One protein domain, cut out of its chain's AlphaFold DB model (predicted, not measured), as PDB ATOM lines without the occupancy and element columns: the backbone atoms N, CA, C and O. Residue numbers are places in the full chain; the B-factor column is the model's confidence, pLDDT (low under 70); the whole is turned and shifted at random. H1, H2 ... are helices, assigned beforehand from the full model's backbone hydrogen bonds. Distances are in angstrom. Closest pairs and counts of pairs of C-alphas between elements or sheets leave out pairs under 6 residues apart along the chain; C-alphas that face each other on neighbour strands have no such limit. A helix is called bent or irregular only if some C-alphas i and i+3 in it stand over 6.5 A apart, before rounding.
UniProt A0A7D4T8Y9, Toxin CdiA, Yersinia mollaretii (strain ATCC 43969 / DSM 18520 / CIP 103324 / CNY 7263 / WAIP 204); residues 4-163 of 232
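AT A GLANCE: This is residues 4 to 163 of the 232 residues of the protein "Toxin CdiA" of Yersinia mollaretii (strain ATCC 43969 / DSM 18520 / CIP 103324 / CNY 7263 / WAIP 204) (UniProt A0A7D4T8Y9). Six helices fold back and forth in an elongated up-and-down bundle, in which each runs against the one before it in the chain, with the long helix H5 through the middle. The hairpin of H1 and H2 crosses H5 on one side, H3 and H4 pack on H5 as well, and H6 folds back from the last part of H5, touching it with residues 145 to 152. The printed part has 160 residues, with six named helices, H1 to H6 in chain order, and no named strand; its class is all helix. It is compact, with a radius of gyration of the C-alphas of 16.2 A and spans of 55 by 31 by 26 A.

IN THESE COORDINATES: H1, residues 4 to 23, begins with C-alpha 4 at (-108.725, -0.504, 47.842) and is 28.8 A long. H2, residues 25 to 47, is irregular, with C-alphas 27 and 30 9.2 A apart, and has a kink of 84 degrees near residue 32. H3 is residues 52 to 69. H4, residues 76 to 102, 38.1 A, is irregular, with C-alphas 77 and 80 7.3 A apart. H5, residues 105 to 138, 47.3 A, begins with C-alpha 105 at (-101.518, 12.652, 60.190). H6, residues 142 to 163, 30.7 A, ends with C-alpha 163 at (-104.779, -13.706, 56.599).

HOW THE PARTS SIT: H5 is the hub and touches the other five helices. Residues 14 to 23 of H1 touch it at a steep tilt of 40 degrees, closest at the C-alphas of Gly 22 and Asn 122, 5.0 A. H1 and H2 form a helical hairpin at a shallow tilt of 2 degrees, closest at the C-alphas of Gly 10 and Ala 44, 4.0 A. H3 touches H5 at a shallow tilt of 32 degrees, only just short of steep, closest at the C-alphas of Gly 58 and Gly 111, 3.8 A. H4 and H5 run opposite ways at a shallow tilt of 30 degrees, closest at the C-alphas of Gly 95 and Ala 112, 3.9 A. Residues 145 to 152 of H6 touch residues 132 to 136 of H5, closest at the C-alphas of Met 136 and Lys 145, 5.5 A. H1 and H6 are apart. In H1 and H3 every O i to N i+4 pair is within hydrogen-bond range; H2 has 17 of 19, H4 21 of 23, H5 28 of 30 and H6 15 of 18.

THE WHOLE: The two C-alphas farthest apart, those of Gly 103 and Thr 141, are 56.3 A apart. The printed part has no cut and no long link. Mean pLDDT of the printed part is 71.0, and of H6 50; residues 139 to 163 are among those under 70.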
ATOM      1  N   ALA A   4    -108.513   0.623  46.931       75.81
ATOM      2  CA  ALA A   4    -108.725  -0.504  47.842       75.81
ATOM      3  C   ALA A   4    -107.965  -1.778  47.422       75.81
ATOM      4  O   ALA A   4    -107.440  -2.492  48.272       75.81
ATOM      5  N   LEU A   5    -107.868  -2.052  46.114       73.88
ATOM      6  CA  LEU A   5    -107.092  -3.188  45.610       73.88
ATOM      7  C   LEU A   5    -105.596  -2.986  45.875       73.88
ATOM      8  O   LEU A   5    -104.913  -3.913  46.296       73.88
ATOM      9  N   LEU A   6    -105.099  -1.769  45.651       71.94
ATOM     10  CA  LEU A   6    -103.703  -1.433  45.908       71.94
ATOM     11  C   LEU A   6    -103.373  -1.473  47.406       71.94
ATOM     12  O   LEU A   6    -102.346  -2.025  47.783       71.94
ATOM     13  N   ALA A   7    -104.271  -0.993  48.269       74.88
ATOM     14  CA  ALA A   7    -104.128  -1.120  49.718       74.88
ATOM     15  C   ALA A   7    -104.058  -2.590  50.171       74.88
ATOM     16  O   ALA A   7    -103.247  -2.915  51.036       74.88
ATOM     17  N   ASN A   8    -104.834  -3.489  49.550       75.06
ATOM     18  CA  ASN A   8    -104.724  -4.926  49.820       75.06
ATOM     19  C   ASN A   8    -103.354  -5.488  49.447       75.06
ATOM     20  O   ASN A   8    -102.729  -6.188  50.237       75.06
ATOM     21  N   LEU A   9    -102.893  -5.172  48.236       71.94
ATOM     22  CA  LEU A   9    -101.604  -5.632  47.730       71.94
ATOM     23  C   LEU A   9    -100.455  -5.112  48.598       71.94
ATOM     24  O   LEU A   9     -99.568  -5.881  48.950       71.94
ATOM     25  N   GLY A  10    -100.501  -3.835  48.988       71.62
ATOM     26  CA  GLY A  10     -99.542  -3.248  49.922       71.62
ATOM     27  C   GLY A  10     -99.553  -3.963  51.275       71.62
ATOM     28  O   GLY A  10     -98.499  -4.341  51.776       71.62
ATOM     29  N   GLY A  11    -100.737  -4.226  51.836       79.81
ATOM     30  CA  GLY A  11    -100.879  -4.966  53.093       79.81
ATOM     31  C   GLY A  11    -100.283  -6.378  53.040       79.81
ATOM     32  O   GLY A  11     -99.512  -6.747  53.925       79.81
ATOM     33  N   GLN A  12    -100.580  -7.146  51.985       80.94
ATOM     34  CA  GLN A  12    -100.035  -8.498  51.794       80.94
ATOM     35  C   GLN A  12     -98.519  -8.481  51.580       80.94
ATOM     36  O   GLN A  12     -97.804  -9.232  52.241       80.94
ATOM     37  N   LEU A  13     -98.018  -7.571  50.735       78.38
ATOM     38  CA  LEU A  13     -96.581  -7.380  50.519       78.38
ATOM     39  C   LEU A  13     -95.853  -7.104  51.839       78.38
ATOM     40  O   LEU A  13     -94.785  -7.664  52.085       78.38
ATOM     41  N   HIS A  14     -96.417  -6.244  52.694       88.00
ATOM     42  CA  HIS A  14     -95.805  -5.943  53.985       88.00
ATOM     43  C   HIS A  14     -95.819  -7.161  54.906       88.00
ATOM     44  O   HIS A  14     -94.782  -7.488  55.476       88.00
ATOM     45  N   ALA A  15     -96.948  -7.857  55.030       89.38
ATOM     46  CA  ALA A  15     -97.057  -9.038  55.883       89.38
ATOM     47  C   ALA A  15     -96.071 -10.148  55.471       89.38
ATOM     48  O   ALA A  15     -95.280 -10.618  56.295       89.38
ATOM     49  N   GLU A  16     -96.056 -10.519  54.189       80.62
ATOM     50  CA  GLU A  16     -95.157 -11.550  53.658       80.62
ATOM     51  C   GLU A  16     -93.693 -11.124  53.748       80.62
ATOM     52  O   GLU A  16     -92.844 -11.894  54.205       80.62
ATOM     53  N   GLY A  17     -93.392  -9.878  53.370       76.19
ATOM     54  CA  GLY A  17     -92.044  -9.338  53.447       76.19
ATOM     55  C   GLY A  17     -91.538  -9.272  54.886       76.19
ATOM     56  O   GLY A  17     -90.401  -9.657  55.147       76.19
ATOM     57  N   ALA A  18     -92.376  -8.867  55.843       89.50
ATOM     58  CA  ALA A  18     -92.012  -8.848  57.254       89.50
ATOM     59  C   ALA A  18     -91.700 -10.257  57.778       89.50
ATOM     60  O   ALA A  18     -90.676 -10.450  58.433       89.50
ATOM     61  N   ASN A  19     -92.516 -11.251  57.434       84.19
ATOM     62  CA  ASN A  19     -92.246 -12.634  57.812       84.19
ATOM     63  C   ASN A  19     -90.948 -13.159  57.171       84.19
ATOM     64  O   ASN A  19     -90.098 -13.726  57.855       84.19
ATOM     65  N   LEU A  20     -90.736 -12.912  55.874       78.69
ATOM     66  CA  LEU A  20     -89.513 -13.310  55.171       78.69
ATOM     67  C   LEU A  20     -88.258 -12.677  55.789       78.69
ATOM     68  O   LEU A  20     -87.247 -13.358  55.963       78.69
ATOM     69  N   ILE A  21     -88.316 -11.391  56.137       77.12
ATOM     70  CA  ILE A  21     -87.219 -10.684  56.805       77.12
ATOM     71  C   ILE A  21     -86.952 -11.294  58.187       77.12
ATOM     72  O   ILE A  21     -85.792 -11.552  58.512       77.12
ATOM     73  N   GLY A  22     -88.000 -11.587  58.964       80.75
ATOM     74  CA  GLY A  22     -87.890 -12.266  60.259       80.75
ATOM     75  C   GLY A  22     -87.198 -13.628  60.151       80.75
ATOM     76  O   GLY A  22     -86.221 -13.876  60.862       80.75
ATOM     77  N   ASN A  23     -87.600 -14.447  59.171       81.44
ATOM     78  CA  ASN A  23     -87.015 -15.769  58.915       81.44
ATOM     79  C   ASN A  23     -85.515 -15.691  58.583       81.44
ATOM     80  O   ASN A  23     -84.754 -16.609  58.878       81.44
ATOM     81  N   ASN A  24     -85.077 -14.576  57.989       75.44
ATOM     82  CA  ASN A  24     -83.686 -14.328  57.615       75.44
ATOM     83  C   ASN A  24     -82.937 -13.434  58.621       75.44
ATOM     84  O   ASN A  24     -81.808 -13.016  58.354       75.44
ATOM     85  N   GLY A  25     -83.514 -13.163  59.798       70.25
ATOM     86  CA  GLY A  25     -82.953 -12.240  60.788       70.25
ATOM     87  C   GLY A  25     -81.532 -12.594  61.245       70.25
ATOM     88  O   GLY A  25     -80.715 -11.697  61.445       70.25
ATOM     89  N   ALA A  26     -81.195 -13.886  61.339       70.88
ATOM     90  CA  ALA A  26     -79.849 -14.343  61.705       70.88
ATOM     91  C   ALA A  26     -78.782 -13.993  60.649       70.88
ATOM     92  O   ALA A  26     -77.641 -13.707  61.000       70.88
ATOM     93  N   VAL A  27     -79.159 -13.992  59.366       71.00
ATOM     94  CA  VAL A  27     -78.274 -13.626  58.248       71.00
ATOM     95  C   VAL A  27     -78.171 -12.107  58.116       71.00
ATOM     96  O   VAL A  27     -77.099 -11.577  57.837       71.00
ATOM     97  N   LEU A  28     -79.285 -11.404  58.323       54.59
ATOM     98  CA  LEU A  28     -79.362  -9.949  58.189       54.59
ATOM     99  C   LEU A  28     -78.712  -9.199  59.363       54.59
ATOM    100  O   LEU A  28     -78.294  -8.051  59.195       54.59
ATOM    101  N   GLY A  29     -78.650  -9.819  60.544       59.28
ATOM    102  CA  GLY A  29     -78.306  -9.140  61.791       59.28
ATOM    103  C   GLY A  29     -79.356  -8.094  62.191       59.28
ATOM    104  O   GLY A  29     -80.250  -7.749  61.415       59.28
ATOM    105  N   ALA A  30     -79.258  -7.556  63.410       69.06
ATOM    106  CA  ALA A  30     -80.246  -6.592  63.907       69.06
ATOM    107  C   ALA A  30     -80.383  -5.331  63.015       69.06
ATOM    108  O   ALA A  30     -81.514  -4.988  62.662       69.06
ATOM    109  N   PRO A  31     -79.291  -4.680  62.551       62.81
ATOM    110  CA  PRO A  31     -79.408  -3.505  61.683       62.81
ATOM    111  C   PRO A  31     -79.991  -3.833  60.302       62.81
ATOM    112  O   PRO A  31     -80.884  -3.134  59.820       62.81
ATOM    113  N   GLY A  32     -79.535  -4.921  59.669       58.44
ATOM    114  CA  GLY A  32     -80.002  -5.308  58.337       58.44
ATOM    115  C   GLY A  32     -81.472  -5.721  58.332       58.44
ATOM    116  O   GLY A  32     -82.202  -5.402  57.392       58.44
ATOM    117  N   LYS A  33     -81.932  -6.362  59.411       77.19
ATOM    118  CA  LYS A  33     -83.335  -6.719  59.615       77.19
ATOM    119  C   LYS A  33     -84.210  -5.469  59.745       77.19
ATOM    120  O   LYS A  33     -85.188  -5.330  59.012       77.19
ATOM    121  N   ALA A  34     -83.812  -4.519  60.595       73.88
ATOM    122  CA  ALA A  34     -84.559  -3.282  60.811       73.88
ATOM    123  C   ALA A  34     -84.681  -2.424  59.541       73.88
ATOM    124  O   ALA A  34     -85.771  -1.958  59.206       73.88
ATOM    125  N   ILE A  35     -83.591  -2.282  58.780       72.44
ATOM    126  CA  ILE A  35     -83.601  -1.568  57.495       72.44
ATOM    127  C   ILE A  35     -84.534  -2.254  56.494       72.44
ATOM    128  O   ILE A  35     -85.306  -1.584  55.809       72.44
ATOM    129  N   SER A  36     -84.491  -3.584  56.414       73.06
ATOM    130  CA  SER A  36     -85.339  -4.338  55.487       73.06
ATOM    131  C   SER A  36     -86.823  -4.135  55.798       73.06
ATOM    132  O   SER A  36     -87.616  -3.904  54.884       73.06
ATOM    133  N   HIS A  37     -87.198  -4.140  57.083       85.56
ATOM    134  CA  HIS A  37     -88.571  -3.853  57.500       85.56
ATOM    135  C   HIS A  37     -88.997  -2.429  57.145       85.56
ATOM    136  O   HIS A  37     -90.096  -2.243  56.627       85.56
ATOM    137  N   ALA A  38     -88.125  -1.440  57.354       77.00
ATOM    138  CA  ALA A  38     -88.400  -0.056  56.987       77.00
ATOM    139  C   ALA A  38     -88.639   0.114  55.475       77.00
ATOM    140  O   ALA A  38     -89.582   0.794  55.075       77.00
ATOM    141  N   ILE A  39     -87.823  -0.542  54.638       71.62
ATOM    142  CA  ILE A  39     -87.942  -0.490  53.173       71.62
ATOM    143  C   ILE A  39     -89.256  -1.122  52.709       71.62
ATOM    144  O   ILE A  39     -90.020  -0.484  51.986       71.62
ATOM    145  N   ILE A  40     -89.542  -2.355  53.137       77.50
ATOM    146  CA  ILE A  40     -90.766  -3.055  52.727       77.50
ATOM    147  C   ILE A  40     -92.013  -2.320  53.221       77.50
ATOM    148  O   ILE A  40     -92.961  -2.167  52.455       77.50
ATOM    149  N   ALA A  41     -92.000  -1.807  54.453       86.56
ATOM    150  CA  ALA A  41     -93.098  -1.010  54.990       86.56
ATOM    151  C   ALA A  41     -93.340   0.267  54.173       86.56
ATOM    152  O   ALA A  41     -94.487   0.605  53.880       86.56
ATOM    153  N   GLY A  42     -92.268   0.962  53.784       69.69
ATOM    154  CA  GLY A  42     -92.351   2.160  52.954       69.69
ATOM    155  C   GLY A  42     -92.970   1.885  51.583       69.69
ATOM    156  O   GLY A  42     -93.933   2.551  51.206       69.69
ATOM    157  N   ILE A  43     -92.473   0.859  50.883       74.31
ATOM    158  CA  ILE A  43     -92.984   0.435  49.568       74.31
ATOM    159  C   ILE A  43     -94.454   0.019  49.667       74.31
ATOM    160  O   ILE A  43     -95.283   0.448  48.868       74.31
ATOM    161  N   ALA A  44     -94.797  -0.796  50.664       73.75
ATOM    162  CA  ALA A  44     -96.163  -1.253  50.885       73.75
ATOM    163  C   ALA A  44     -97.135  -0.098  51.145       73.75
ATOM    164  O   ALA A  44     -98.239  -0.079  50.592       73.75
ATOM    165  N   ALA A  45     -96.724   0.876  51.960       80.56
ATOM    166  CA  ALA A  45     -97.523   2.062  52.213       80.56
ATOM    167  C   ALA A  45     -97.704   2.891  50.942       80.56
ATOM    168  O   ALA A  45     -98.828   3.290  50.665       80.56
ATOM    169  N   GLU A  46     -96.658   3.101  50.140       74.69
ATOM    170  CA  GLU A  46     -96.759   3.848  48.883       74.69
ATOM    171  C   GLU A  46     -97.697   3.169  47.874       74.69
ATOM    172  O   GLU A  46     -98.574   3.830  47.317       74.69
ATOM    173  N   ILE A  47     -97.598   1.842  47.718       71.25
ATOM    174  CA  ILE A  47     -98.545   1.056  46.911       71.25
ATOM    175  C   ILE A  47     -99.973   1.286  47.422       71.25
ATOM    176  O   ILE A  47    -100.869   1.559  46.631       71.25
ATOM    177  N   GLY A  48    -100.183   1.243  48.738       77.00
ATOM    178  CA  GLY A  48    -101.484   1.479  49.364       77.00
ATOM    179  C   GLY A  48    -101.958   2.938  49.406       77.00
ATOM    180  O   GLY A  48    -103.040   3.189  49.936       77.00
ATOM    181  N   GLY A  49    -101.190   3.895  48.873       77.25
ATOM    182  CA  GLY A  49    -101.517   5.328  48.895       77.25
ATOM    183  C   GLY A  49    -101.266   6.032  50.237       77.25
ATOM    184  O   GLY A  49    -101.856   7.075  50.507       77.25
ATOM    185  N   GLY A  50    -100.428   5.455  51.094       82.06
ATOM    186  CA  GLY A  50     -99.998   5.993  52.383       82.06
ATOM    187  C   GLY A  50     -98.622   6.669  52.353       82.06
ATOM    188  O   GLY A  50     -97.974   6.817  51.321       82.06
ATOM    189  N   SER A  51     -98.147   7.075  53.531       76.19
ATOM    190  CA  SER A  51     -96.838   7.697  53.717       76.19
ATOM    191  C   SER A  51     -95.731   6.651  53.854       76.19
ATOM    192  O   SER A  51     -95.598   6.021  54.907       76.19
ATOM    193  N   ALA A  52     -94.878   6.531  52.832       73.06
ATOM    194  CA  ALA A  52     -93.705   5.651  52.860       73.06
ATOM    195  C   ALA A  52     -92.784   5.939  54.062       73.06
ATOM    196  O   ALA A  52     -92.400   5.034  54.799       73.06
ATOM    197  N   ASN A  53     -92.500   7.219  54.317       64.56
ATOM    198  CA  ASN A  53     -91.656   7.660  55.431       64.56
ATOM    199  C   ASN A  53     -92.288   7.377  56.802       64.56
ATOM    200  O   ASN A  53     -91.592   6.964  57.727       64.56
ATOM    201  N   GLY A  54     -93.604   7.575  56.934       67.12
ATOM    202  CA  GLY A  54     -94.327   7.239  58.160       67.12
ATOM    203  C   GLY A  54     -94.296   5.738  58.437       67.12
ATOM    204  O   GLY A  54     -93.985   5.324  59.551       67.12
ATOM    205  N   ALA A  55     -94.542   4.923  57.408       82.44
ATOM    206  CA  ALA A  55     -94.491   3.469  57.507       82.44
ATOM    207  C   ALA A  55     -93.092   2.941  57.845       82.44
ATOM    208  O   ALA A  55     -92.954   2.098  58.730       82.44
ATOM    209  N   ALA A  56     -92.052   3.476  57.203       79.56
ATOM    210  CA  ALA A  56     -90.669   3.142  57.515       79.56
ATOM    211  C   ALA A  56     -90.336   3.429  58.991       79.56
ATOM    212  O   ALA A  56     -89.804   2.561  59.683       79.56
ATOM    213  N   ALA A  57     -90.719   4.606  59.504       75.19
ATOM    214  CA  ALA A  57     -90.530   4.966  60.911       75.19
ATOM    215  C   ALA A  57     -91.297   4.031  61.865       75.19
ATOM    216  O   ALA A  57     -90.757   3.604  62.886       75.19
ATOM    217  N   GLY A  58     -92.533   3.666  61.516       77.88
ATOM    218  CA  GLY A  58     -93.335   2.723  62.291       77.88
ATOM    219  C   GLY A  58     -92.725   1.323  62.366       77.88
ATOM    220  O   GLY A  58     -92.637   0.737  63.443       77.88
ATOM    221  N   ALA A  59     -92.238   0.798  61.243       86.19
ATOM    222  CA  ALA A  59     -91.585  -0.508  61.202       86.19
ATOM    223  C   ALA A  59     -90.306  -0.555  62.062       86.19
ATOM    224  O   ALA A  59     -90.075  -1.537  62.766       86.19
ATOM    225  N   LEU A  60     -89.519   0.528  62.081       74.88
ATOM    226  CA  LEU A  60     -88.362   0.653  62.976       74.88
ATOM    227  C   LEU A  60     -88.777   0.683  64.456       74.88
ATOM    228  O   LEU A  60     -88.137   0.040  65.287       74.88
ATOM    229  N   ALA A  61     -89.866   1.383  64.789       74.94
ATOM    230  CA  ALA A  61     -90.404   1.398  66.149       74.94
ATOM    231  C   ALA A  61     -90.857  -0.002  66.607       74.94
ATOM    232  O   ALA A  61     -90.624  -0.380  67.755       74.94
ATOM    233  N   ALA A  62     -91.447  -0.797  65.710       82.81
ATOM    234  CA  ALA A  62     -91.839  -2.174  66.004       82.81
ATOM    235  C   ALA A  62     -90.648  -3.112  66.248       82.81
ATOM    236  O   ALA A  62     -90.728  -3.965  67.130       82.81
ATOM    237  N   GLU A  63     -89.538  -2.951  65.523       77.94
ATOM    238  CA  GLU A  63     -88.310  -3.715  65.790       77.94
ATOM    239  C   GLU A  63     -87.745  -3.412  67.180       77.94
ATOM    240  O   GLU A  63     -87.409  -4.336  67.921       77.94
ATOM    241  N   LEU A  64     -87.710  -2.134  67.574       64.06
ATOM    242  CA  LEU A  64     -87.299  -1.739  68.924       64.06
ATOM    243  C   LEU A  64     -88.236  -2.319  69.988       64.06
ATOM    244  O   LEU A  64     -87.767  -2.857  70.990       64.06
ATOM    245  N   ALA A  65     -89.550  -2.267  69.757       62.56
ATOM    246  CA  ALA A  65     -90.532  -2.866  70.656       62.56
ATOM    247  C   ALA A  65     -90.317  -4.382  70.807       62.56
ATOM    248  O   ALA A  65     -90.340  -4.886  71.925       62.56
ATOM    249  N   GLY A  66     -90.043  -5.101  69.715       60.78
ATOM    250  CA  GLY A  66     -89.730  -6.532  69.756       60.78
ATOM    251  C   GLY A  66     -88.460  -6.849  70.556       60.78
ATOM    252  O   GLY A  66     -88.446  -7.800  71.332       60.78
ATOM    253  N   VAL A  67     -87.415  -6.023  70.432       62.47
ATOM    254  CA  VAL A  67     -86.184  -6.164  71.234       62.47
ATOM    255  C   VAL A  67     -86.462  -5.952  72.725       62.47
ATOM    256  O   VAL A  67     -85.982  -6.729  73.546       62.47
ATOM    257  N   VAL A  68     -87.254  -4.933  73.080       57.75
ATOM    258  CA  VAL A  68     -87.607  -4.630  74.478       57.75
ATOM    259  C   VAL A  68     -88.508  -5.709  75.083       57.75
ATOM    260  O   VAL A  68     -88.347  -6.055  76.251       57.75
ATOM    261  N   MET A  69     -89.451  -6.254  74.310       62.56
ATOM    262  CA  MET A  69     -90.379  -7.269  74.812       62.56
ATOM    263  C   MET A  69     -89.725  -8.640  75.031       62.56
ATOM    264  O   MET A  69     -90.193  -9.369  75.905       62.56
ATOM    265  N   GLY A  70     -88.642  -8.959  74.314       62.56
ATOM    266  CA  GLY A  70     -87.799 -10.131  74.572       62.56
ATOM    267  C   GLY A  70     -88.527 -11.482  74.515       62.56
ATOM    268  O   GLY A  70     -89.651 -11.596  74.049       62.56
ATOM    269  N   ASP A  71     -87.896 -12.542  75.019       63.31
ATOM    270  CA  ASP A  71     -88.449 -13.904  74.946       63.31
ATOM    271  C   ASP A  71     -89.365 -14.234  76.154       63.31
ATOM    272  O   ASP A  71     -89.218 -15.261  76.815       63.31
ATOM    273  N   ASN A  72     -90.326 -13.359  76.472       64.38
ATOM    274  CA  ASN A  72     -91.242 -13.566  77.603       64.38
ATOM    275  C   ASN A  72     -92.176 -14.773  77.386       64.38
ATOM    276  O   ASN A  72     -92.825 -14.884  76.344       64.38
ATOM    277  N   PHE A  73     -92.297 -15.657  78.383       59.06
ATOM    278  CA  PHE A  73     -93.158 -16.842  78.293       59.06
ATOM    279  C   PHE A  73     -94.643 -16.453  78.275       59.06
ATOM    280  O   PHE A  73     -95.153 -15.860  79.228       59.06
ATOM    281  N   ILE A  74     -95.338 -16.796  77.188       67.94
ATOM    282  CA  ILE A  74     -96.782 -16.614  77.029       67.94
ATOM    283  C   ILE A  74     -97.384 -17.984  76.722       67.94
ATOM    284  O   ILE A  74     -97.126 -18.547  75.663       67.94
ATOM    285  N   GLY A  75     -98.193 -18.527  77.631       67.25
ATOM    286  CA  GLY A  75     -98.890 -19.787  77.368       67.25
ATOM    287  C   GLY A  75     -99.941 -19.631  76.261       67.25
ATOM    288  O   GLY A  75    -100.555 -18.571  76.132       67.25
ATOM    289  N   ALA A  76    -100.210 -20.701  75.506       65.56
ATOM    290  CA  ALA A  76    -101.153 -20.686  74.376       65.56
ATOM    291  C   ALA A  76    -102.558 -20.135  74.726       65.56
ATOM    292  O   ALA A  76    -103.200 -19.497  73.898       65.56
ATOM    293  N   GLN A  77    -103.031 -20.329  75.966       70.12
ATOM    294  CA  GLN A  77    -104.332 -19.816  76.433       70.12
ATOM    295  C   GLN A  77    -104.374 -18.288  76.581       70.12
ATOM    296  O   GLN A  77    -105.415 -17.680  76.355       70.12
ATOM    297  N   GLU A  78    -103.254 -17.665  76.949       74.81
ATOM    298  CA  GLU A  78    -103.151 -16.211  77.129       74.81
ATOM    299  C   GLU A  78    -102.622 -15.503  75.878       74.81
ATOM    300  O   GLU A  78    -102.619 -14.269  75.824       74.81
ATOM    301  N   TRP A  79    -102.179 -16.280  74.882       77.69
ATOM    302  CA  TRP A  79    -101.527 -15.789  73.676       77.69
ATOM    303  C   TRP A  79    -102.343 -14.705  72.993       77.69
ATOM    304  O   TRP A  79    -101.852 -13.592  72.877       77.69
ATOM    305  N   GLN A  80    -103.601 -14.986  72.645       74.19
ATOM    306  CA  GLN A  80    -104.451 -14.052  71.901       74.19
ATOM    307  C   GLN A  80    -104.574 -12.681  72.584       74.19
ATOM    308  O   GLN A  80    -104.297 -11.649  71.975       74.19
ATOM    309  N   ALA A  81    -104.924 -12.659  73.872       72.69
ATOM    310  CA  ALA A  81    -105.108 -11.408  74.603       72.69
ATOM    311  C   ALA A  81    -103.793 -10.623  74.757       72.69
ATOM    312  O   ALA A  81    -103.767  -9.403  74.582       72.69
ATOM    313  N   LYS A  82    -102.683 -11.307  75.066       75.81
ATOM    314  CA  LYS A  82    -101.375 -10.659  75.244       75.81
ATOM    315  C   LYS A  82    -100.774 -10.201  73.918       75.81
ATOM    316  O   LYS A  82    -100.277  -9.080  73.854       75.81
ATOM    317  N   SER A  83    -100.845 -11.022  72.871       78.88
ATOM    318  CA  SER A  83    -100.322 -10.696  71.545       78.88
ATOM    319  C   SER A  83    -101.065  -9.510  70.939       78.88
ATOM    320  O   SER A  83    -100.437  -8.621  70.373       78.88
ATOM    321  N   GLU A  84    -102.388  -9.444  71.119       79.06
ATOM    322  CA  GLU A  84    -103.193  -8.319  70.642       79.06
ATOM    323  C   GLU A  84    -102.826  -7.023  71.367       79.06
ATOM    324  O   GLU A  84    -102.519  -6.013  70.734       79.06
ATOM    325  N   ARG A  85    -102.733  -7.075  72.699       72.19
ATOM    326  CA  ARG A  85    -102.248  -5.964  73.526       72.19
ATOM    327  C   ARG A  85    -100.868  -5.472  73.077       72.19
ATOM    328  O   ARG A  85    -100.653  -4.267  72.960       72.19
ATOM    329  N   GLN A  86     -99.933  -6.379  72.817       77.62
ATOM    330  CA  GLN A  86     -98.586  -6.026  72.363       77.62
ATOM    331  C   GLN A  86     -98.587  -5.416  70.954       77.62
ATOM    332  O   GLN A  86     -97.911  -4.413  70.726       77.62
ATOM    333  N   ALA A  87     -99.383  -5.958  70.031       80.44
ATOM    334  CA  ALA A  87     -99.519  -5.418  68.682       80.44
ATOM    335  C   ALA A  87    -100.148  -4.015  68.680       80.44
ATOM    336  O   ALA A  87     -99.682  -3.140  67.951       80.44
ATOM    337  N   GLN A  88    -101.139  -3.760  69.537       76.62
ATOM    338  CA  GLN A  88    -101.742  -2.433  69.701       76.62
ATOM    339  C   GLN A  88    -100.777  -1.420  70.326       76.62
ATOM    340  O   GLN A  88    -100.753  -0.257  69.918       76.62
ATOM    341  N   LEU A  89     -99.925  -1.850  71.260       69.69
ATOM    342  CA  LEU A  89     -98.846  -1.007  71.779       69.69
ATOM    343  C   LEU A  89     -97.821  -0.674  70.687       69.69
ATOM    344  O   LEU A  89     -97.459   0.491  70.524       69.69
ATOM    345  N   ALA A  90     -97.397  -1.661  69.890       76.69
ATOM    346  CA  ALA A  90     -96.512  -1.428  68.750       76.69
ATOM    347  C   ALA A  90     -97.144  -0.460  67.736       76.69
ATOM    348  O   ALA A  90     -96.497   0.498  67.314       76.69
ATOM    349  N   ARG A  91     -98.432  -0.643  67.418       81.62
ATOM    350  CA  ARG A  91     -99.230   0.265  66.582       81.62
ATOM    351  C   ARG A  91     -99.217   1.694  67.125       81.62
ATOM    352  O   ARG A  91     -98.993   2.633  66.366       81.62
ATOM    353  N   PHE A  92     -99.441   1.875  68.425       74.38
ATOM    354  CA  PHE A  92     -99.429   3.191  69.063       74.38
ATOM    355  C   PHE A  92     -98.070   3.887  68.902       74.38
ATOM    356  O   PHE A  92     -98.011   5.006  68.386       74.38
ATOM    357  N   PHE A  93     -96.972   3.215  69.262       72.62
ATOM    358  CA  PHE A  93     -95.627   3.785  69.121       72.62
ATOM    359  C   PHE A  93     -95.254   4.044  67.664       72.62
ATOM    360  O   PHE A  93     -94.652   5.072  67.359       72.62
ATOM    361  N   GLY A  94     -95.674   3.167  66.754       75.50
ATOM    362  CA  GLY A  94     -95.529   3.375  65.321       75.50
ATOM    363  C   GLY A  94     -96.249   4.619  64.824       75.50
ATOM    364  O   GLY A  94     -95.695   5.374  64.027       75.50
ATOM    365  N   GLY A  95     -97.461   4.866  65.322       64.25
ATOM    366  CA  GLY A  95     -98.223   6.066  64.996       64.25
ATOM    367  C   GLY A  95     -97.545   7.339  65.491       64.25
ATOM    368  O   GLY A  95     -97.427   8.304  64.738       64.25
ATOM    369  N   VAL A  96     -97.019   7.324  66.719       62.97
ATOM    370  CA  VAL A  96     -96.227   8.439  67.261       62.97
ATOM    371  C   VAL A  96     -94.969   8.670  66.418       62.97
ATOM    372  O   VAL A  96     -94.722   9.796  65.992       62.97
ATOM    373  N   ALA A  97     -94.203   7.617  66.118       66.12
ATOM    374  CA  ALA A  97     -92.984   7.708  65.317       66.12
ATOM    375  C   ALA A  97     -93.262   8.255  63.909       66.12
ATOM    376  O   ALA A  97     -92.589   9.179  63.452       66.12
ATOM    377  N   GLY A  98     -94.296   7.740  63.242       57.94
ATOM    378  CA  GLY A  98     -94.700   8.194  61.918       57.94
ATOM    379  C   GLY A  98     -95.212   9.639  61.903       57.94
ATOM    380  O   GLY A  98     -94.893  10.392  60.979       57.94
ATOM    381  N   ALA A  99     -95.942  10.068  62.938       56.81
ATOM    382  CA  ALA A  99     -96.387  11.455  63.089       56.81
ATOM    383  C   ALA A  99     -95.201  12.411  63.272       56.81
ATOM    384  O   ALA A  99     -95.116  13.426  62.584       56.81
ATOM    385  N   VAL A 100     -94.269  12.068  64.167       55.81
ATOM    386  CA  VAL A 100     -93.074  12.874  64.461       55.81
ATOM    387  C   VAL A 100     -92.170  12.977  63.236       55.81
ATOM    388  O   VAL A 100     -91.727  14.071  62.897       55.81
ATOM    389  N   PHE A 101     -91.925  11.861  62.545       61.12
ATOM    390  CA  PHE A 101     -90.994  11.822  61.418       61.12
ATOM    391  C   PHE A 101     -91.507  12.580  60.187       61.12
ATOM    392  O   PHE A 101     -90.723  13.125  59.415       61.12
ATOM    393  N   THR A 102     -92.826  12.621  59.988       61.06
ATOM    394  CA  THR A 102     -93.429  13.238  58.796       61.06
ATOM    395  C   THR A 102     -94.048  14.609  59.055       61.06
ATOM    396  O   THR A 102     -94.284  15.350  58.101       61.06
ATOM    397  N   GLY A 103     -94.362  14.937  60.312       59.31
ATOM    398  CA  GLY A 103     -95.149  16.112  60.684       59.31
ATOM    399  C   GLY A 103     -96.608  16.064  60.207       59.31
ATOM    400  O   GLY A 103     -97.252  17.109  60.144       59.31
ATOM    401  N   LYS A 104     -97.130  14.889  59.816       62.50
ATOM    402  CA  LYS A 104     -98.455  14.728  59.188       62.50
ATOM    403  C   LYS A 104     -99.259  13.581  59.802       62.50
ATOM    404  O   LYS A 104     -98.708  12.557  60.204       62.50
ATOM    405  N   SER A 105    -100.585  13.713  59.779       62.28
ATOM    406  CA  SER A 105    -101.518  12.652  60.190       62.28
ATOM    407  C   SER A 105    -101.406  11.402  59.312       62.28
ATOM    408  O   SER A 105    -101.457  10.291  59.825       62.28
ATOM    409  N   GLU A 106    -101.177  11.565  58.008       66.75
ATOM    410  CA  GLU A 106    -100.917  10.459  57.070       66.75
ATOM    411  C   GLU A 106     -99.718   9.608  57.509       66.75
ATOM    412  O   GLU A 106     -99.768   8.381  57.446       66.75
ATOM    413  N   GLY A 107     -98.657  10.243  58.020       55.00
ATOM    414  CA  GLY A 107     -97.516   9.522  58.571       55.00
ATOM    415  C   GLY A 107     -97.841   8.794  59.868       55.00
ATOM    416  O   GLY A 107     -97.342   7.692  60.066       55.00
ATOM    417  N   ALA A 108     -98.722   9.347  60.707       65.00
ATOM    418  CA  ALA A 108     -99.220   8.660  61.897       65.00
ATOM    419  C   ALA A 108     -99.987   7.379  61.529       65.00
ATOM    420  O   ALA A 108     -99.727   6.315  62.084       65.00
ATOM    421  N   TYR A 109    -100.892   7.450  60.549       72.19
ATOM    422  CA  TYR A 109    -101.648   6.279  60.097       72.19
ATOM    423  C   TYR A 109    -100.746   5.213  59.472       72.19
ATOM    424  O   TYR A 109    -100.837   4.040  59.835       72.19
ATOM    425  N   SER A 110     -99.845   5.609  58.570       80.62
ATOM    426  CA  SER A 110     -98.920   4.669  57.933       80.62
ATOM    427  C   SER A 110     -97.921   4.072  58.922       80.62
ATOM    428  O   SER A 110     -97.658   2.876  58.852       80.62
ATOM    429  N   GLY A 111     -97.422   4.858  59.881       77.00
ATOM    430  CA  GLY A 111     -96.538   4.370  60.939       77.00
ATOM    431  C   GLY A 111     -97.228   3.397  61.888       77.00
ATOM    432  O   GLY A 111     -96.667   2.350  62.204       77.00
ATOM    433  N   ALA A 112     -98.470   3.680  62.280       80.88
ATOM    434  CA  ALA A 112     -99.262   2.776  63.104       80.88
ATOM    435  C   ALA A 112     -99.489   1.427  62.408       80.88
ATOM    436  O   ALA A 112     -99.169   0.377  62.969       80.88
ATOM    437  N   ASN A 113     -99.975   1.461  61.164       90.31
ATOM    438  CA  ASN A 113    -100.226   0.256  60.373       90.31
ATOM    439  C   ASN A 113     -98.945  -0.560  60.148       90.31
ATOM    440  O   ASN A 113     -98.937  -1.786  60.273       90.31
ATOM    441  N   ALA A 114     -97.845   0.128  59.841       92.44
ATOM    442  CA  ALA A 114     -96.581  -0.524  59.569       92.44
ATOM    443  C   ALA A 114     -95.949  -1.164  60.809       92.44
ATOM    444  O   ALA A 114     -95.374  -2.251  60.707       92.44
ATOM    445  N   ALA A 115     -96.056  -0.508  61.964       88.56
ATOM    446  CA  ALA A 115     -95.559  -1.050  63.217       88.56
ATOM    447  C   ALA A 115     -96.345  -2.289  63.636       88.56
ATOM    448  O   ALA A 115     -95.747  -3.308  63.961       88.56
ATOM    449  N   GLU A 116     -97.674  -2.238  63.552       90.88
ATOM    450  CA  GLU A 116     -98.525  -3.389  63.844       90.88
ATOM    451  C   GLU A 116     -98.187  -4.583  62.941       90.88
ATOM    452  O   GLU A 116     -97.956  -5.688  63.425       90.88
ATOM    453  N   THR A 117     -98.096  -4.344  61.630       93.75
ATOM    454  CA  THR A 117     -97.806  -5.388  60.638       93.75
ATOM    455  C   THR A 117     -96.425  -5.998  60.875       93.75
ATOM    456  O   THR A 117     -96.285  -7.213  60.986       93.75
ATOM    457  N   THR A 118     -95.399  -5.162  61.042       94.19
ATOM    458  CA  THR A 118     -94.033  -5.626  61.334       94.19
ATOM    459  C   THR A 118     -93.978  -6.401  62.651       94.19
ATOM    460  O   THR A 118     -93.342  -7.449  62.734       94.19
ATOM    461  N   PHE A 119     -94.670  -5.933  63.685       89.56
ATOM    462  CA  PHE A 119     -94.674  -6.589  64.985       89.56
ATOM    463  C   PHE A 119     -95.371  -7.957  64.945       89.56
ATOM    464  O   PHE A 119     -94.834  -8.933  65.466       89.56
ATOM    465  N   ARG A 120     -96.525  -8.061  64.273       92.25
ATOM    466  CA  ARG A 120     -97.273  -9.321  64.137       92.25
ATOM    467  C   ARG A 120     -96.527 -10.347  63.291       92.25
ATOM    468  O   ARG A 120     -96.277 -11.460  63.748       92.25
ATOM    469  N   TYR A 121     -96.144  -9.966  62.078       90.25
ATOM    470  CA  TYR A 121     -95.605 -10.911  61.101       90.25
ATOM    471  C   TYR A 121     -94.116 -11.188  61.271       90.25
ATOM    472  O   TYR A 121     -93.611 -12.124  60.653       90.25
ATOM    473  N   ASN A 122     -93.425 -10.444  62.135       89.62
ATOM    474  CA  ASN A 122     -92.057 -10.756  62.515       89.62
ATOM    475  C   ASN A 122     -91.905 -11.106  64.005       89.62
ATOM    476  O   ASN A 122     -91.578 -12.250  64.295       89.62
ATOM    477  N   TYR A 123     -92.160 -10.216  64.966       88.38
ATOM    478  CA  TYR A 123     -91.899 -10.557  66.373       88.38
ATOM    479  C   TYR A 123     -92.850 -11.648  66.891       88.38
ATOM    480  O   TYR A 123     -92.384 -12.695  67.334       88.38
ATOM    481  N   LEU A 124     -94.171 -11.452  66.796       87.62
ATOM    482  CA  LEU A 124     -95.147 -12.392  67.365       87.62
ATOM    483  C   LEU A 124     -95.122 -13.755  66.669       87.62
ATOM    484  O   LEU A 124     -95.115 -14.777  67.350       87.62
ATOM    485  N   SER A 125     -95.048 -13.781  65.336       83.81
ATOM    486  CA  SER A 125     -94.984 -15.030  64.567       83.81
ATOM    487  C   SER A 125     -93.775 -15.891  64.952       83.81
ATOM    488  O   SER A 125     -93.909 -17.099  65.157       83.81
ATOM    489  N   HIS A 126     -92.598 -15.284  65.111       84.31
ATOM    490  CA  HIS A 126     -91.378 -16.008  65.471       84.31
ATOM    491  C   HIS A 126     -91.341 -16.336  66.966       84.31
ATOM    492  O   HIS A 126     -90.854 -17.399  67.353       84.31
ATOM    493  N   HIS A 127     -91.898 -15.468  67.812       86.06
ATOM    494  CA  HIS A 127     -92.020 -15.719  69.246       86.06
ATOM    495  C   HIS A 127     -92.946 -16.905  69.537       86.06
ATOM    496  O   HIS A 127     -92.590 -17.800  70.300       86.06
ATOM    497  N   GLN A 128     -94.079 -16.994  68.838       81.50
ATOM    498  CA  GLN A 128     -94.965 -18.157  68.876       81.50
ATOM    499  C   GLN A 128     -94.227 -19.453  68.524       81.50
ATOM    500  O   GLN A 128     -94.346 -20.450  69.236       81.50
ATOM    501  N   GLN A 129     -93.441 -19.449  67.442       78.19
ATOM    502  CA  GLN A 129     -92.670 -20.623  67.021       78.19
ATOM    503  C   GLN A 129     -91.639 -21.041  68.077       78.19
ATOM    504  O   GLN A 129     -91.495 -22.233  68.360       78.19
ATOM    505  N   LYS A 130     -90.947 -20.072  68.694       82.56
ATOM    506  CA  LYS A 130     -90.005 -20.335  69.791       82.56
ATOM    507  C   LYS A 130     -90.700 -20.977  70.991       82.56
ATOM    508  O   LYS A 130     -90.191 -21.966  71.513       82.56
ATOM    509  N   LEU A 131     -91.851 -20.449  71.408       80.75
ATOM    510  CA  LEU A 131     -92.602 -20.969  72.552       80.75
ATOM    511  C   LEU A 131     -93.150 -22.371  72.285       80.75
ATOM    512  O   LEU A 131     -92.958 -23.262  73.110       80.75
ATOM    513  N   MET A 132     -93.731 -22.606  71.105       72.56
ATOM    514  CA  MET A 132     -94.163 -23.943  70.692       72.56
ATOM    515  C   MET A 132     -92.998 -24.932  70.718       72.56
ATOM    516  O   MET A 132     -93.133 -26.030  71.256       72.56
ATOM    517  N   LYS A 133     -91.837 -24.550  70.172       74.44
ATOM    518  CA  LYS A 133     -90.643 -25.398  70.198       74.44
ATOM    519  C   LYS A 133     -90.188 -25.692  71.629       74.44
ATOM    520  O   LYS A 133     -89.914 -26.848  71.937       74.44
ATOM    521  N   ALA A 134     -90.146 -24.682  72.494       77.62
ATOM    522  CA  ALA A 134     -89.775 -24.852  73.895       77.62
ATOM    523  C   ALA A 134     -90.738 -25.802  74.633       77.62
ATOM    524  O   ALA A 134     -90.286 -26.707  75.331       77.62
ATOM    525  N   GLU A 135     -92.053 -25.663  74.428       71.50
ATOM    526  CA  GLU A 135     -93.058 -26.565  75.004       71.50
ATOM    527  C   GLU A 135     -92.962 -27.993  74.433       71.50
ATOM    528  O   GLU A 135     -93.110 -28.965  75.174       71.50
ATOM    529  N   MET A 136     -92.666 -28.151  73.137       66.94
ATOM    530  CA  MET A 136     -92.456 -29.464  72.510       66.94
ATOM    531  C   MET A 136     -91.189 -30.169  73.009       66.94
ATOM    532  O   MET A 136     -91.198 -31.395  73.149       66.94
ATOM    533  N   ASP A 137     -90.114 -29.417  73.251       74.81
ATOM    534  CA  ASP A 137     -88.849 -29.935  73.778       74.81
ATOM    535  C   ASP A 137     -88.977 -30.296  75.272       74.81
ATOM    536  O   ASP A 137     -88.397 -31.287  75.714       74.81
ATOM    537  N   ALA A 138     -89.784 -29.545  76.033       75.94
ATOM    538  CA  ALA A 138     -90.092 -29.829  77.438       75.94
ATOM    539  C   ALA A 138     -91.069 -31.008  77.628       75.94
ATOM    540  O   ALA A 138     -91.070 -31.646  78.682       75.94
ATOM    541  N   ALA A 139     -91.899 -31.314  76.628       64.12
ATOM    542  CA  ALA A 139     -92.852 -32.416  76.683       64.12
ATOM    543  C   ALA A 139     -92.155 -33.788  76.594       64.12
ATOM    544  O   ALA A 139     -91.529 -34.147  75.594       64.12
ATOM    545  N   SER A 140     -92.327 -34.603  77.633       61.75
ATOM    546  CA  SER A 140     -91.682 -35.914  77.799       61.75
ATOM    547  C   SER A 140     -92.406 -37.068  77.099       61.75
ATOM    548  O   SER A 140     -91.786 -38.087  76.790       61.75
ATOM    549  N   THR A 141     -93.705 -36.932  76.819       55.22
ATOM    550  CA  THR A 141     -94.524 -37.995  76.213       55.22
ATOM    551  C   THR A 141     -95.142 -37.584  74.877       55.22
ATOM    552  O   THR A 141     -95.369 -36.407  74.597       55.22
ATOM    553  N   LEU A 142     -95.478 -38.571  74.038       46.00
ATOM    554  CA  LEU A 142     -96.160 -38.330  72.760       46.00
ATOM    555  C   LEU A 142     -97.534 -37.659  72.951       46.00
ATOM    556  O   LEU A 142     -97.926 -36.818  72.146       46.00
ATOM    557  N   ALA A 143     -98.242 -37.990  74.037       50.31
ATOM    558  CA  ALA A 143     -99.523 -37.377  74.380       50.31
ATOM    559  C   ALA A 143     -99.374 -35.895  74.773       50.31
ATOM    560  O   ALA A 143    -100.184 -35.069  74.356       50.31
ATOM    561  N   GLU A 144     -98.336 -35.539  75.534       52.94
ATOM    562  CA  GLU A 144     -98.025 -34.143  75.879       52.94
ATOM    563  C   GLU A 144     -97.614 -33.340  74.642       52.94
ATOM    564  O   GLU A 144     -98.159 -32.262  74.412       52.94
ATOM    565  N   LYS A 145     -96.759 -33.901  73.777       51.03
ATOM    566  CA  LYS A 145     -96.397 -33.280  72.490       51.03
ATOM    567  C   LYS A 145     -97.616 -33.061  71.592       51.03
ATOM    568  O   LYS A 145     -97.734 -32.010  70.968       51.03
ATOM    569  N   GLY A 146     -98.549 -34.016  71.568       45.91
ATOM    570  CA  GLY A 146     -99.821 -33.886  70.854       45.91
ATOM    571  C   GLY A 146    -100.689 -32.736  71.379       45.91
ATOM    572  O   GLY A 146    -101.255 -31.993  70.584       45.91
ATOM    573  N   LYS A 147    -100.753 -32.533  72.703       57.81
ATOM    574  CA  LYS A 147    -101.480 -31.401  73.312       57.81
ATOM    575  C   LYS A 147    -100.853 -30.052  72.964       57.81
ATOM    576  O   LYS A 147    -101.589 -29.136  72.611       57.81
ATOM    577  N   VAL A 148     -99.521 -29.950  73.020       56.72
ATOM    578  CA  VAL A 148     -98.778 -28.745  72.606       56.72
ATOM    579  C   VAL A 148     -99.077 -28.425  71.139       56.72
ATOM    580  O   VAL A 148     -99.486 -27.312  70.821       56.72
ATOM    581  N   PHE A 149     -98.981 -29.420  70.250       48.50
ATOM    582  CA  PHE A 149     -99.277 -29.245  68.827       48.50
ATOM    583  C   PHE A 149    -100.718 -28.768  68.573       48.50
ATOM    584  O   PHE A 149    -100.926 -27.847  67.789       48.50
ATOM    585  N   ILE A 150    -101.715 -29.347  69.254       57.66
ATOM    586  CA  ILE A 150    -103.125 -28.940  69.113       57.66
ATOM    587  C   ILE A 150    -103.351 -27.515  69.638       57.66
ATOM    588  O   ILE A 150    -104.010 -26.720  68.968       57.66
ATOM    589  N   GLY A 151    -102.806 -27.175  70.812       58.09
ATOM    590  CA  GLY A 151    -102.961 -25.847  71.414       58.09
ATOM    591  C   GLY A 151    -102.398 -24.735  70.527       58.09
ATOM    592  O   GLY A 151    -103.085 -23.749  70.244       58.09
ATOM    593  N   TRP A 152    -101.185 -24.925  70.008       62.88
ATOM    594  CA  TRP A 152    -100.580 -23.972  69.078       62.88
ATOM    595  C   TRP A 152    -101.224 -24.009  67.690       62.88
ATOM    596  O   TRP A 152    -101.379 -22.952  67.091       62.88
ATOM    597  N   GLY A 153    -101.694 -25.164  67.208       50.72
ATOM    598  CA  GLY A 153    -102.429 -25.273  65.942       50.72
ATOM    599  C   GLY A 153    -103.729 -24.459  65.921       50.72
ATOM    600  O   GLY A 153    -104.007 -23.767  64.944       50.72
ATOM    601  N   LEU A 154    -104.490 -24.462  67.022       57.22
ATOM    602  CA  LEU A 154    -105.670 -23.597  67.192       57.22
ATOM    603  C   LEU A 154    -105.287 -22.105  67.279       57.22
ATOM    604  O   LEU A 154    -105.987 -21.237  66.752       57.22
ATOM    605  N   THR A 155    -104.150 -21.804  67.908       57.59
ATOM    606  CA  THR A 155    -103.611 -20.440  68.044       57.59
ATOM    607  C   THR A 155    -103.101 -19.876  66.710       57.59
ATOM    608  O   THR A 155    -103.272 -18.691  66.433       57.59
ATOM    609  N   SER A 156    -102.515 -20.716  65.854       52.53
ATOM    610  CA  SER A 156    -102.111 -20.344  64.494       52.53
ATOM    611  C   SER A 156    -103.319 -20.161  63.582       52.53
ATOM    612  O   SER A 156    -103.409 -19.147  62.909       52.53
ATOM    613  N   ALA A 157    -104.306 -21.066  63.615       48.91
ATOM    614  CA  ALA A 157    -105.505 -20.956  62.776       48.91
ATOM    615  C   ALA A 157    -106.323 -19.677  63.046       48.91
ATOM    616  O   ALA A 157    -106.949 -19.131  62.139       48.91
ATOM    617  N   THR A 158    -106.297 -19.169  64.280       55.47
ATOM    618  CA  THR A 158    -106.925 -17.885  64.638       55.47
ATOM    619  C   THR A 158    -106.148 -16.669  64.119       55.47
ATOM    620  O   THR A 158    -106.763 -15.640  63.856       55.47
ATOM    621  N   GLN A 159    -104.834 -16.781  63.906       47.75
ATOM    622  CA  GLN A 159    -104.016 -15.746  63.258       47.75
ATOM    623  C   GLN A 159    -104.056 -15.840  61.723       47.75
ATOM    624  O   GLN A 159    -104.222 -14.821  61.057       47.75
ATOM    625  N   ASP A 160    -104.007 -17.050  61.158       42.41
ATOM    626  CA  ASP A 160    -104.075 -17.303  59.710       42.41
ATOM    627  C   ASP A 160    -105.487 -17.066  59.141       42.41
ATOM    628  O   ASP A 160    -105.644 -16.689  57.981       42.41
ATOM    629  N   GLY A 161    -106.540 -17.208  59.952       36.53
ATOM    630  CA  GLY A 161    -107.909 -16.842  59.569       36.53
ATOM    631  C   GLY A 161    -108.073 -15.347  59.257       36.53
ATOM    632  O   GLY A 161    -108.864 -14.987  58.386       36.53
ATOM    633  N   ALA A 162    -107.271 -14.482  59.893       37.28
ATOM    634  CA  ALA A 162    -107.186 -13.057  59.566       37.28
ATOM    635  C   ALA A 162    -106.387 -12.789  58.271       37.28
ATOM    636  O   ALA A 162    -106.578 -11.756  57.634       37.28
ATOM    637  N   PHE A 163    -105.538 -13.734  57.853       33.38
ATOM    638  CA  PHE A 163    -104.779 -13.706  56.599       33.38
ATOM    639  C   PHE A 163    -105.592 -14.259  55.406       33.38
ATOM    640  O   PHE A 163    -105.442 -13.784  54.282       33.38
TER     641      PHE A 163